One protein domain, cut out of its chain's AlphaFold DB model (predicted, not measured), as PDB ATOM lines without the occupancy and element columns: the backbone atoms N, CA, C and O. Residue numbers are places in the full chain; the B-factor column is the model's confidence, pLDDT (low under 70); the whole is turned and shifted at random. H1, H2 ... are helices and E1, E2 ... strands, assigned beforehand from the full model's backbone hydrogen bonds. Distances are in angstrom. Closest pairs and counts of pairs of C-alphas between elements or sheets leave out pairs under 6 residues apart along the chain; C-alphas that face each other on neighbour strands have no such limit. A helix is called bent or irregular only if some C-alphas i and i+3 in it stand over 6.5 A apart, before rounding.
ATOM      1  N   ALA A  12      12.228 -34.710  34.142       96.06
ATOM      2  CA  ALA A  12      11.041 -33.922  33.837       96.06
ATOM      3  C   ALA A  12      10.938 -32.705  34.764       96.06
ATOM      4  O   ALA A  12      11.411 -32.722  35.900       96.06
ATOM      5  N   GLY A  13      10.282 -31.652  34.286       94.56
ATOM      6  CA  GLY A  13      10.047 -30.433  35.050       94.56
ATOM      7  C   GLY A  13       8.838 -29.659  34.539       94.56
ATOM      8  O   GLY A  13       8.104 -30.112  33.656       94.56
ATOM      9  N   GLY A  14       8.633 -28.473  35.105       90.88
ATOM     10  CA  GLY A  14       7.520 -27.596  34.758       90.88
ATOM     11  C   GLY A  14       6.193 -28.006  35.403       90.88
ATOM     12  O   GLY A  14       6.116 -28.884  36.260       90.88
ATOM     13  N   HIS A  15       5.110 -27.344  34.992       91.31
ATOM     14  CA  HIS A  15       3.802 -27.459  35.650       91.31
ATOM     15  C   HIS A  15       3.234 -28.891  35.667       91.31
ATOM     16  O   HIS A  15       2.549 -29.263  36.620       91.31
ATOM     17  N   ALA A  16       3.531 -29.700  34.644       87.19
ATOM     18  CA  ALA A  16       3.078 -31.088  34.552       87.19
ATOM     19  C   ALA A  16       3.774 -32.018  35.564       87.19
ATOM     20  O   ALA A  16       3.182 -33.006  35.987       87.19
ATOM     21  N   ALA A  17       4.986 -31.675  36.016       91.88
ATOM     22  CA  ALA A  17       5.755 -32.493  36.951       91.88
ATOM     23  C   ALA A  17       5.191 -32.484  38.382       91.88
ATOM     24  O   ALA A  17       5.543 -33.354  39.166       91.88
ATOM     25  N   PHE A  18       4.272 -31.566  38.724       91.50
ATOM     26  CA  PHE A  18       3.618 -31.513  40.044       91.50
ATOM     27  C   PHE A  18       2.814 -32.773  40.401       91.50
ATOM     28  O   PHE A  18       2.465 -32.962  41.565       91.50
ATOM     29  N   ASN A  19       2.519 -33.619  39.416       91.44
ATOM     30  CA  ASN A  19       2.044 -34.976  39.627       91.44
ATOM     31  C   ASN A  19       2.851 -35.911  38.710       91.44
ATOM     32  O   ASN A  19       2.446 -36.102  37.564       91.44
ATOM     33  N   PRO A  20       4.009 -36.425  39.160       93.19
ATOM     34  CA  PRO A  20       4.940 -37.143  38.291       93.19
ATOM     35  C   PRO A  20       4.528 -38.599  38.029       93.19
ATOM     36  O   PRO A  20       4.947 -39.172  37.029       93.19
ATOM     37  N   GLU A  21       3.677 -39.181  38.878       93.38
ATOM     38  CA  GLU A  21       3.302 -40.600  38.811       93.38
ATOM     39  C   GLU A  21       2.714 -41.079  37.478       93.38
ATOM     40  O   GLU A  21       3.115 -42.138  37.004       93.38
ATOM     41  N   PRO A  22       1.848 -40.317  36.785       91.31
ATOM     42  CA  PRO A  22       1.354 -40.717  35.468       91.31
ATOM     43  C   PRO A  22       2.441 -40.907  34.398       91.31
ATOM     44  O   PRO A  22       2.165 -41.516  33.368       91.31
ATOM     45  N   ILE A  23       3.647 -40.362  34.603       92.12
ATOM     46  CA  ILE A  23       4.780 -40.472  33.671       92.12
ATOM     47  C   ILE A  23       6.014 -41.135  34.304       92.12
ATOM     48  O   ILE A  23       7.078 -41.135  33.683       92.12
ATOM     49  N   ALA A  24       5.890 -41.694  35.514       93.88
ATOM     50  CA  ALA A  24       7.003 -42.227  36.303       93.88
ATOM     51  C   ALA A  24       7.821 -43.290  35.551       93.88
ATOM     52  O   ALA A  24       9.047 -43.259  35.591       93.88
ATOM     53  N   ASP A  25       7.162 -44.149  34.772       92.19
ATOM     54  CA  ASP A  25       7.812 -45.203  33.978       92.19
ATOM     55  C   ASP A  25       8.758 -44.676  32.881       92.19
ATOM     56  O   ASP A  25       9.567 -45.433  32.326       92.19
ATOM     57  N   PHE A  26       8.658 -43.385  32.547       93.44
ATOM     58  CA  PHE A  26       9.401 -42.731  31.471       93.44
ATOM     59  C   PHE A  26      10.464 -41.751  31.973       93.44
ATOM     60  O   PHE A  26      11.196 -41.182  31.157       93.44
ATOM     61  N   ILE A  27      10.603 -41.535  33.281       95.69
ATOM     62  CA  ILE A  27      11.514 -40.530  33.845       95.69
ATOM     63  C   ILE A  27      12.332 -41.121  34.992       95.69
ATOM     64  O   ILE A  27      11.898 -42.035  35.677       95.69
ATOM     65  N   ASP A  28      13.536 -40.597  35.208       96.62
ATOM     66  CA  ASP A  28      14.329 -40.936  36.395       96.62
ATOM     67  C   ASP A  28      14.109 -39.926  37.518       96.62
ATOM     68  O   ASP A  28      14.213 -40.260  38.695       96.62
ATOM     69  N   CYS A  29      13.851 -38.669  37.156       96.75
ATOM     70  CA  CYS A  29      13.702 -37.568  38.094       96.75
ATOM     71  C   CYS A  29      12.580 -36.633  37.639       96.75
ATOM     72  O   CYS A  29      12.448 -36.350  36.449       96.75
ATOM     73  N   ALA A  30      11.832 -36.090  38.590       97.25
ATOM     74  CA  ALA A  30      10.934 -34.963  38.391       97.25
ATOM     75  C   ALA A  30      11.325 -33.822  39.334       97.25
ATOM     76  O   ALA A  30      11.388 -33.998  40.552       97.25
ATOM     77  N   VAL A  31      11.566 -32.645  38.763       96.44
ATOM     78  CA  VAL A  31      11.759 -31.401  39.509       96.44
ATOM     79  C   VAL A  31      10.406 -30.735  39.688       96.44
ATOM     80  O   VAL A  31       9.693 -30.473  38.716       96.44
ATOM     81  N   ILE A  32      10.052 -30.454  40.939       93.75
ATOM     82  CA  ILE A  32       8.784 -29.817  41.281       93.75
ATOM     83  C   ILE A  32       9.025 -28.322  41.473       93.75
ATOM     84  O   ILE A  32       9.840 -27.934  42.304       93.75
ATOM     85  N   GLY A  33       8.278 -27.478  40.765       93.62
ATOM     86  CA  GLY A  33       8.383 -26.022  40.890       93.62
ATOM     87  C   GLY A  33       9.342 -25.385  39.888       93.62
ATOM     88  O   GLY A  33       9.399 -25.804  38.732       93.62
ATOM     89  N   ASP A  34      10.013 -24.325  40.326       93.81
ATOM     90  CA  ASP A  34      10.893 -23.509  39.488       93.81
ATOM     91  C   ASP A  34      12.213 -24.232  39.184       93.81
ATOM     92  O   ASP A  34      12.770 -24.925  40.035       93.81
ATOM     93  N   GLY A  35      12.704 -24.091  37.953       92.50
ATOM     94  CA  GLY A  35      13.837 -24.871  37.453       92.50
ATOM     95  C   GLY A  35      15.194 -24.211  37.670       92.50
ATOM     96  O   GLY A  35      16.206 -24.899  37.653       92.50
ATOM     97  N   GLU A  36      15.224 -22.898  37.868       92.00
ATOM     98  CA  GLU A  36      16.424 -22.071  37.805       92.00
ATOM     99  C   GLU A  36      17.485 -22.486  38.841       92.00
ATOM    100  O   GLU A  36      18.591 -22.880  38.473       92.00
ATOM    101  N   GLN A  37      17.128 -22.496  40.130       91.75
ATOM    102  CA  GLN A  37      17.998 -22.991  41.206       91.75
ATOM    103  C   GLN A  37      18.169 -24.512  41.144       91.75
ATOM    104  O   GLN A  37      19.282 -25.022  41.261       91.75
ATOM    105  N   ALA A  38      17.074 -25.236  40.893       93.38
ATOM    106  CA  ALA A  38      17.061 -26.695  40.899       93.38
ATOM    107  C   ALA A  38      18.053 -27.292  39.889       93.38
ATOM    108  O   ALA A  38      18.776 -28.233  40.209       93.38
ATOM    109  N   VAL A  39      18.140 -26.729  38.679       93.19
ATOM    110  CA  VAL A  39      19.104 -27.166  37.661       93.19
ATOM    111  C   VAL A  39      20.543 -26.973  38.131       93.19
ATOM    112  O   VAL A  39      21.371 -27.857  37.897       93.19
ATOM    113  N   LEU A  40      20.866 -25.862  38.800       93.44
ATOM    114  CA  LEU A  40      22.221 -25.635  39.309       93.44
ATOM    115  C   LEU A  40      22.573 -26.629  40.419       93.44
ATOM    116  O   LEU A  40      23.636 -27.248  40.364       93.44
ATOM    117  N   ASP A  41      21.659 -26.858  41.360       94.56
ATOM    118  CA  ASP A  41      21.863 -27.815  42.453       94.56
ATOM    119  C   ASP A  41      22.072 -29.239  41.914       94.56
ATOM    120  O   ASP A  41      23.030 -29.933  42.266       94.56
ATOM    121  N   MET A  42      21.208 -29.669  40.988       96.25
ATOM    122  CA  MET A  42      21.296 -30.989  40.365       96.25
ATOM    123  C   MET A  42      22.580 -31.157  39.554       96.25
ATOM    124  O   MET A  42      23.239 -32.195  39.644       96.25
ATOM    125  N   THR A  43      22.956 -30.157  38.754       96.06
ATOM    126  CA  THR A  43      24.185 -30.225  37.951       96.06
ATOM    127  C   THR A  43      25.436 -30.209  38.823       96.06
ATOM    128  O   THR A  43      26.389 -30.917  38.495       96.06
ATOM    129  N   GLY A  44      25.416 -29.506  39.961       97.88
ATOM    130  CA  GLY A  44      26.447 -29.589  40.996       97.88
ATOM    131  C   GLY A  44      26.618 -31.014  41.525       97.88
ATOM    132  O   GLY A  44      27.715 -31.563  41.460       97.88
ATOM    133  N   ILE A  45      25.520 -31.664  41.924       97.81
ATOM    134  CA  ILE A  45      25.533 -33.062  42.394       97.81
ATOM    135  C   ILE A  45      26.078 -34.012  41.320       97.81
ATOM    136  O   ILE A  45      26.913 -34.870  41.612       97.81
ATOM    137  N   VAL A  46      25.632 -33.859  40.068       97.00
ATOM    138  CA  VAL A  46      26.100 -34.684  38.942       97.00
ATOM    139  C   VAL A  46      27.594 -34.477  38.690       97.00
ATOM    140  O   VAL A  46      28.308 -35.448  38.431       97.00
ATOM    141  N   ARG A  47      28.071 -33.228  38.734       97.88
ATOM    142  CA  ARG A  47      29.485 -32.878  38.549       97.88
ATOM    143  C   ARG A  47      30.343 -33.517  39.635       97.88
ATOM    144  O   ARG A  47      31.318 -34.182  39.299       97.88
ATOM    145  N   ASP A  48      29.970 -33.345  40.898       98.31
ATOM    146  CA  ASP A  48      30.763 -33.813  42.035       98.31
ATOM    147  C   ASP A  48      30.809 -35.349  42.062       98.31
ATOM    148  O   ASP A  48      31.883 -35.942  42.125       98.31
ATOM    149  N   TRP A  49      29.671 -36.014  41.832       97.56
ATOM    150  CA  TRP A  49      29.614 -37.474  41.678       97.56
ATOM    151  C   TRP A  49      30.491 -37.996  40.525       97.56
ATOM    152  O   TRP A  49      31.157 -39.024  40.662       97.56
ATOM    153  N   LYS A  50      30.529 -37.296  39.379       96.12
ATOM    154  CA  LYS A  50      31.437 -37.649  38.274       96.12
ATOM    155  C   LYS A  50      32.905 -37.473  38.671       96.12
ATOM    156  O   LYS A  50      33.711 -38.335  38.335       96.12
ATOM    157  N   ALA A  51      33.240 -36.388  39.368       98.12
ATOM    158  CA  ALA A  51      34.602 -36.098  39.822       98.12
ATOM    159  C   ALA A  51      35.111 -37.128  40.846       98.12
ATOM    160  O   ALA A  51      36.288 -37.473  40.835       98.12
ATOM    161  N   GLU A  52      34.219 -37.681  41.666       98.06
ATOM    162  CA  GLU A  52      34.507 -38.771  42.608       98.06
ATOM    163  C   GLU A  52      34.701 -40.147  41.935       98.06
ATOM    164  O   GLU A  52      34.900 -41.147  42.620       98.06
ATOM    165  N   GLY A  53      34.625 -40.237  40.602       97.44
ATOM    166  CA  GLY A  53      34.768 -41.503  39.881       97.44
ATOM    167  C   GLY A  53      33.485 -42.334  39.824       97.44
ATOM    168  O   GLY A  53      33.554 -43.547  39.649       97.44
ATOM    169  N   ARG A  54      32.313 -41.690  39.932       95.62
ATOM    170  CA  ARG A  54      30.986 -42.322  39.821       95.62
ATOM    171  C   ARG A  54      30.726 -43.425  40.866       95.62
ATOM    172  O   ARG A  54      30.259 -44.510  40.506       95.62
ATOM    173  N   PRO A  55      30.996 -43.177  42.163       96.75
ATOM    174  CA  PRO A  55      30.803 -44.184  43.200       96.75
ATOM    175  C   PRO A  55      29.341 -44.633  43.249       96.75
ATOM    176  O   PRO A  55      28.435 -43.815  43.088       96.75
ATOM    177  N   GLY A  56      29.117 -45.937  43.440       95.19
ATOM    178  CA  GLY A  56      27.774 -46.528  43.510       95.19
ATOM    179  C   GLY A  56      26.935 -46.384  42.232       95.19
ATOM    180  O   GLY A  56      25.739 -46.681  42.254       95.19
ATOM    181  N   GLY A  57      27.542 -45.935  41.129       95.50
ATOM    182  CA  GLY A  57      26.907 -45.920  39.823       95.50
ATOM    183  C   GLY A  57      25.690 -45.001  39.724       95.50
ATOM    184  O   GLY A  57      25.537 -44.026  40.466       95.50
ATOM    185  N   ARG A  58      24.805 -45.308  38.771       95.69
ATOM    186  CA  ARG A  58      23.576 -44.524  38.525       95.69
ATOM    187  C   ARG A  58      22.684 -44.452  39.765       95.69
ATOM    188  O   ARG A  58      22.082 -43.414  40.027       95.69
ATOM    189  N   ASP A  59      22.575 -45.554  40.501       96.12
ATOM    190  CA  ASP A  59      21.697 -45.655  41.668       96.12
ATOM    191  C   ASP A  59      22.088 -44.663  42.772       96.12
ATOM    192  O   ASP A  59      21.224 -43.979  43.319       96.12
ATOM    193  N   GLU A  60      23.389 -44.516  43.030       97.44
ATOM    194  CA  GLU A  60      23.902 -43.539  43.988       97.44
ATOM    195  C   GLU A  60      23.670 -42.100  43.520       97.44
ATOM    196  O   GLU A  60      23.256 -41.259  44.317       97.44
ATOM    197  N   LEU A  61      23.853 -41.800  42.228       97.69
ATOM    198  CA  LEU A  61      23.522 -40.475  41.695       97.69
ATOM    199  C   LEU A  61      22.045 -40.131  41.934       97.69
ATOM    200  O   LEU A  61      21.731 -39.057  42.451       97.69
ATOM    201  N   LEU A  62      21.137 -41.045  41.582       97.81
ATOM    202  CA  LEU A  62      19.704 -40.852  41.797       97.81
ATOM    203  C   LEU A  62      19.393 -40.674  43.284       97.81
ATOM    204  O   LEU A  62      18.570 -39.834  43.644       97.81
ATOM    205  N   PHE A  63      20.058 -41.428  44.161       98.38
ATOM    206  CA  PHE A  63      19.872 -41.306  45.603       98.38
ATOM    207  C   PHE A  63      20.344 -39.949  46.134       98.38
ATOM    208  O   PHE A  63      19.630 -39.315  46.913       98.38
ATOM    209  N   ARG A  64      21.499 -39.454  45.668       98.25
ATOM    210  CA  ARG A  64      22.004 -38.113  46.004       98.25
ATOM    211  C   ARG A  64      21.043 -37.011  45.577       98.25
ATOM    212  O   ARG A  64      20.913 -36.036  46.308       98.25
ATOM    213  N   LEU A  65      20.369 -37.173  44.439       97.81
ATOM    214  CA  LEU A  65      19.329 -36.250  43.982       97.81
ATOM    215  C   LEU A  65      18.074 -36.349  44.862       97.81
ATOM    216  O   LEU A  65      17.609 -35.333  45.371       97.81
ATOM    217  N   ALA A  66      17.564 -37.557  45.112       97.88
ATOM    218  CA  ALA A  66      16.351 -37.781  45.903       97.88
ATOM    219  C   ALA A  66      16.475 -37.285  47.353       97.88
ATOM    220  O   ALA A  66      15.561 -36.651  47.884       97.88
ATOM    221  N   ARG A  67      17.625 -37.526  48.001       97.44
ATOM    222  CA  ARG A  67      17.858 -37.141  49.406       97.44
ATOM    223  C   ARG A  67      17.877 -35.627  49.636       97.44
ATOM    224  O   ARG A  67      17.765 -35.199  50.778       97.44
ATOM    225  N   THR A  68      18.029 -34.818  48.581       95.81
ATOM    226  CA  THR A  68      17.910 -33.351  48.696       95.81
ATOM    227  C   THR A  68      16.507 -32.929  49.125       95.81
ATOM    228  O   THR A  68      16.331 -31.860  49.701       95.81
ATOM    229  N   GLY A  69      15.498 -33.753  48.820       94.50
ATOM    230  CA  GLY A  69      14.091 -33.421  48.992       94.50
ATOM    231  C   GLY A  69      13.541 -32.395  48.008       94.50
ATOM    232  O   GLY A  69      12.377 -32.033  48.146       94.50
ATOM    233  N   GLY A  70      14.326 -31.957  47.018       92.44
ATOM    234  CA  GLY A  70      13.877 -31.093  45.917       92.44
ATOM    235  C   GLY A  70      13.560 -31.847  44.618       92.44
ATOM    236  O   GLY A  70      12.894 -31.322  43.725       92.44
ATOM    237  N   VAL A  71      13.997 -33.106  44.520       96.75
ATOM    238  CA  VAL A  71      13.839 -33.948  43.330       96.75
ATOM    239  C   VAL A  71      13.064 -35.208  43.689       96.75
ATOM    240  O   VAL A  71      13.461 -35.966  44.572       96.75
ATOM    241  N   TYR A  72      11.969 -35.455  42.975       97.19
ATOM    242  CA  TYR A  72      11.237 -36.710  43.065       97.19
ATOM    243  C   TYR A  72      11.886 -37.755  42.158       97.19
ATOM    244  O   TYR A  72      12.083 -37.503  40.972       97.19
ATOM    245  N   VAL A  73      12.213 -38.925  42.698       97.62
ATOM    246  CA  VAL A  73      12.851 -40.023  41.958       97.62
ATOM    247  C   VAL A  73      11.959 -41.256  42.081       97.62
ATOM    248  O   VAL A  73      12.000 -41.892  43.135       97.62
ATOM    249  N   PRO A  74      11.171 -41.614  41.045       96.50
ATOM    250  CA  PRO A  74      10.142 -42.652  41.155       96.50
ATOM    251  C   PRO A  74      10.654 -43.991  41.692       96.50
ATOM    252  O   PRO A  74       9.994 -44.623  42.504       96.50
ATOM    253  N   LYS A  75      11.884 -44.382  41.327       96.00
ATOM    254  CA  LYS A  75      12.530 -45.621  41.795       96.00
ATOM    255  C   LYS A  75      12.531 -45.780  43.324       96.00
ATOM    256  O   LYS A  75      12.533 -46.906  43.815       96.00
ATOM    257  N   PHE A  76      12.571 -44.675  44.073       97.88
ATOM    258  CA  PHE A  76      12.644 -44.711  45.533       97.88
ATOM    259  C   PHE A  76      11.299 -44.562  46.240       97.88
ATOM    260  O   PHE A  76      11.278 -44.314  47.448       97.88
ATOM    261  N   TYR A  77      10.194 -44.714  45.510       97.56
ATOM    262  CA  TYR A  77       8.854 -44.687  46.070       97.56
ATOM    263  C   TYR A  77       8.042 -45.902  45.622       97.56
ATOM    264  O   TYR A  77       7.981 -46.226  44.441       97.56
ATOM    265  N   ASP A  78       7.371 -46.532  46.579       96.94
ATOM    266  CA  ASP A  78       6.353 -47.542  46.327       96.94
ATOM    267  C   ASP A  78       4.985 -46.860  46.253       96.94
ATOM    268  O   ASP A  78       4.624 -46.052  47.120       96.94
ATOM    269  N   VAL A  79       4.215 -47.187  45.213       95.81
ATOM    270  CA  VAL A  79       2.913 -46.572  44.938       95.81
ATOM    271  C   VAL A  79       1.816 -47.617  45.054       95.81
ATOM    272  O   VAL A  79       1.746 -48.580  44.294       95.81
ATOM    273  N   GLU A  80       0.939 -47.413  46.028       95.62
ATOM    274  CA  GLU A  80      -0.222 -48.261  46.270       95.62
ATOM    275  C   GLU A  80      -1.429 -47.666  45.547       95.62
ATOM    276  O   GLU A  80      -1.728 -46.479  45.702       95.62
ATOM    277  N   TYR A  81      -2.159 -48.490  44.798       94.69
ATOM    278  CA  TYR A  81      -3.351 -48.081  44.055       94.69
ATOM    279  C   TYR A  81      -4.622 -48.673  44.668       94.69
ATOM    280  O   TYR A  81      -4.640 -49.790  45.185       94.69
ATOM    281  N   LEU A  82      -5.708 -47.910  44.595       96.44
ATOM    282  CA  LEU A  82      -7.060 -48.382  44.865       96.44
ATOM    283  C   LEU A  82      -7.547 -49.280  43.716       96.44
ATOM    284  O   LEU A  82      -7.032 -49.225  42.601       96.44
ATOM    285  N   ALA A  83      -8.610 -50.049  43.964       96.19
ATOM    286  CA  ALA A  83      -9.215 -50.930  42.959       96.19
ATOM    287  C   ALA A  83      -9.721 -50.193  41.699       96.19
ATOM    288  O   ALA A  83      -9.881 -50.810  40.653       96.19
ATOM    289  N   ASP A  84      -9.969 -48.883  41.793       95.38
ATOM    290  CA  ASP A  84     -10.389 -48.030  40.674       95.38
ATOM    291  C   ASP A  84      -9.217 -47.349  39.939       95.38
ATOM    292  O   ASP A  84      -9.442 -46.491  39.085       95.38
ATOM    293  N   GLY A  85      -7.971 -47.709  40.270       90.19
ATOM    294  CA  GLY A  85      -6.760 -47.192  39.632       90.19
ATOM    295  C   GLY A  85      -6.283 -45.835  40.156       90.19
ATOM    296  O   GLY A  85      -5.281 -45.314  39.668       90.19
ATOM    297  N   ARG A  86      -6.947 -45.237  41.153       92.81
ATOM    298  CA  ARG A  86      -6.430 -44.027  41.814       92.81
ATOM    299  C   ARG A  86      -5.298 -44.371  42.776       92.81
ATOM    300  O   ARG A  86      -5.345 -45.395  43.448       92.81
ATOM    301  N   ILE A  87      -4.325 -43.473  42.905       93.50
ATOM    302  CA  ILE A  87      -3.254 -43.609  43.899       93.50
ATOM    303  C   ILE A  87      -3.861 -43.526  45.304       93.50
ATOM    304  O   ILE A  87      -4.525 -42.549  45.655       93.50
ATOM    305  N   SER A  88      -3.626 -44.565  46.099       95.12
ATOM    306  CA  SER A  88      -3.951 -44.625  47.521       95.12
ATOM    307  C   SER A  88      -2.846 -43.986  48.357       95.12
ATOM    308  O   SER A  88      -3.129 -43.168  49.235       95.12
ATOM    309  N   ARG A  89      -1.585 -44.335  48.073       94.81
ATOM    310  CA  ARG A  89      -0.431 -43.887  48.854       94.81
ATOM    311  C   ARG A  89       0.853 -43.936  48.032       94.81
ATOM    312  O   ARG A  89       0.995 -44.785  47.164       94.81
ATOM    313  N   VAL A  90       1.781 -43.037  48.355       95.00
ATOM    314  CA  VAL A  90       3.159 -43.014  47.845       95.00
ATOM    315  C   VAL A  90       4.087 -43.050  49.059       95.00
ATOM    316  O   VAL A  90       3.933 -42.224  49.965       95.00
ATOM    317  N   VAL A  91       4.991 -44.026  49.122       96.94
ATOM    318  CA  VAL A  91       5.824 -44.316  50.301       96.94
ATOM    319  C   VAL A  91       7.287 -44.401  49.893       96.94
ATOM    320  O   VAL A  91       7.589 -45.177  48.996       96.94
ATOM    321  N   PRO A  92       8.218 -43.673  50.533       97.75
ATOM    322  CA  PRO A  92       9.633 -43.865  50.253       97.75
ATOM    323  C   PRO A  92      10.067 -45.281  50.655       97.75
ATOM    324  O   PRO A  92       9.823 -45.710  51.784       97.75
ATOM    325  N   ASN A  93      10.744 -45.990  49.754       97.81
ATOM    326  CA  ASN A  93      11.203 -47.370  49.964       97.81
ATOM    327  C   ASN A  93      12.688 -47.464  50.369       97.81
ATOM    328  O   ASN A  93      13.216 -48.549  50.615       97.81
TER     329      ASN A  93
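Overview. This is residues 12 to 93 of the 274 residues of an uncharacterized protein of Streptomyces violaceusniger (UniProt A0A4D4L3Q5). Picture an elongated body with a hairpin at each end: the helices H3 and H4 fold back on each other at one end, and the strands E2 and E3 make a two-stranded ribbon at the other. Near the middle the short strand E1 runs beside residues 71 to 72, and the short helices H1 and H2, neither of which touches a helix, come before it in the chain, joined to each other and to E1 by tight links. The printed part has 82 residues with four named helices and three named strands, in the order H1, H2, E1, H3, H4, E2, E3, and its class is mixed, helices and strands. The sheet has the order E2 - E3 and is antiparallel, while E1 pairs with no named strand. The whole is only just compact, close to loose, with a radius of gyration of the C-alphas of 13.9 A, and it spans 47 by 27 by 19 A.

Arrangement. Start at H1, residues 15 to 18, and go on to H2, residues 21 to 26; these two helices are apart. H2 is irregular, with C-alphas 22 and 25 8.0 A apart. Next look at E1, residues 29 to 31, whose closest C-alphas to H1 are those of Ala 17 and Ala 30, 5.9 A apart. Residues 30 to 31 of E1 form a short antiparallel pairing with residues 71 to 72. Then find H3, residues 35 to 51, and H4, residues 57 to 66, which form a helical hairpin. They touch with 6 pairs of C-alphas within 8 A, the closest being those of Met 42 and Leu 65, 6.7 A apart. H3 touches H4 with residues 42 to 49 alone. The two helices run opposite ways at a shallow tilt of 33 degrees, only just short of steep. Go on to E2, residues 77 to 81, and E3, residues 87 to 92, antiparallel neighbours that form a hairpin, with 162 degrees between their directions. Look there for N 78 and O 91, 2.8 A apart, and N 88 and O 80, 2.7 A apart, both within hydrogen-bond range. E1 and E2 are apart, and H3 is apart from both E2 and E3. In H4 every O i to N i+4 pair is within hydrogen-bond range, in H3 12 of 13 are, and in H2 0 of 2, beside 2 of 3 O i to N i+3 pairs; H1 is too short for an O i to N i+4 pair.

Along the chain. Find C-alpha 15 at (3.802, -27.459, 35.650), where H1 begins; it runs to residue 18, and H2 then covers residues 21 to 26. E1, residues 29 to 31, leads on to C-alpha 35 at (13.837, -24.871, 37.453), and from there H3 runs 23.7 A to C-alpha 51 at (34.602, -36.098, 39.822). H4 goes from residue 57 to residue 66 over 14.7 A. E2 measures 12.8 A from residue 77 to residue 81, and E3 measures 14.4 A from residue 87 to its end at C-alpha 92, (9.633, -43.865, 50.253).

Size, cuts and confidence. Look for the two C-alphas farthest apart at Ala 51 and Asp 84, 46.6 A from each other. The first and last printed C-alphas, those of Ala 12 and Asn 93, are 21.0 A apart. The printed part has no cut. The link from H4 to E2, 10 residues, is short, the other links are tight, and no link is long. In the B-factor column you will read a mean pLDDT of the printed part of 95.3, and no printed residue is under 70.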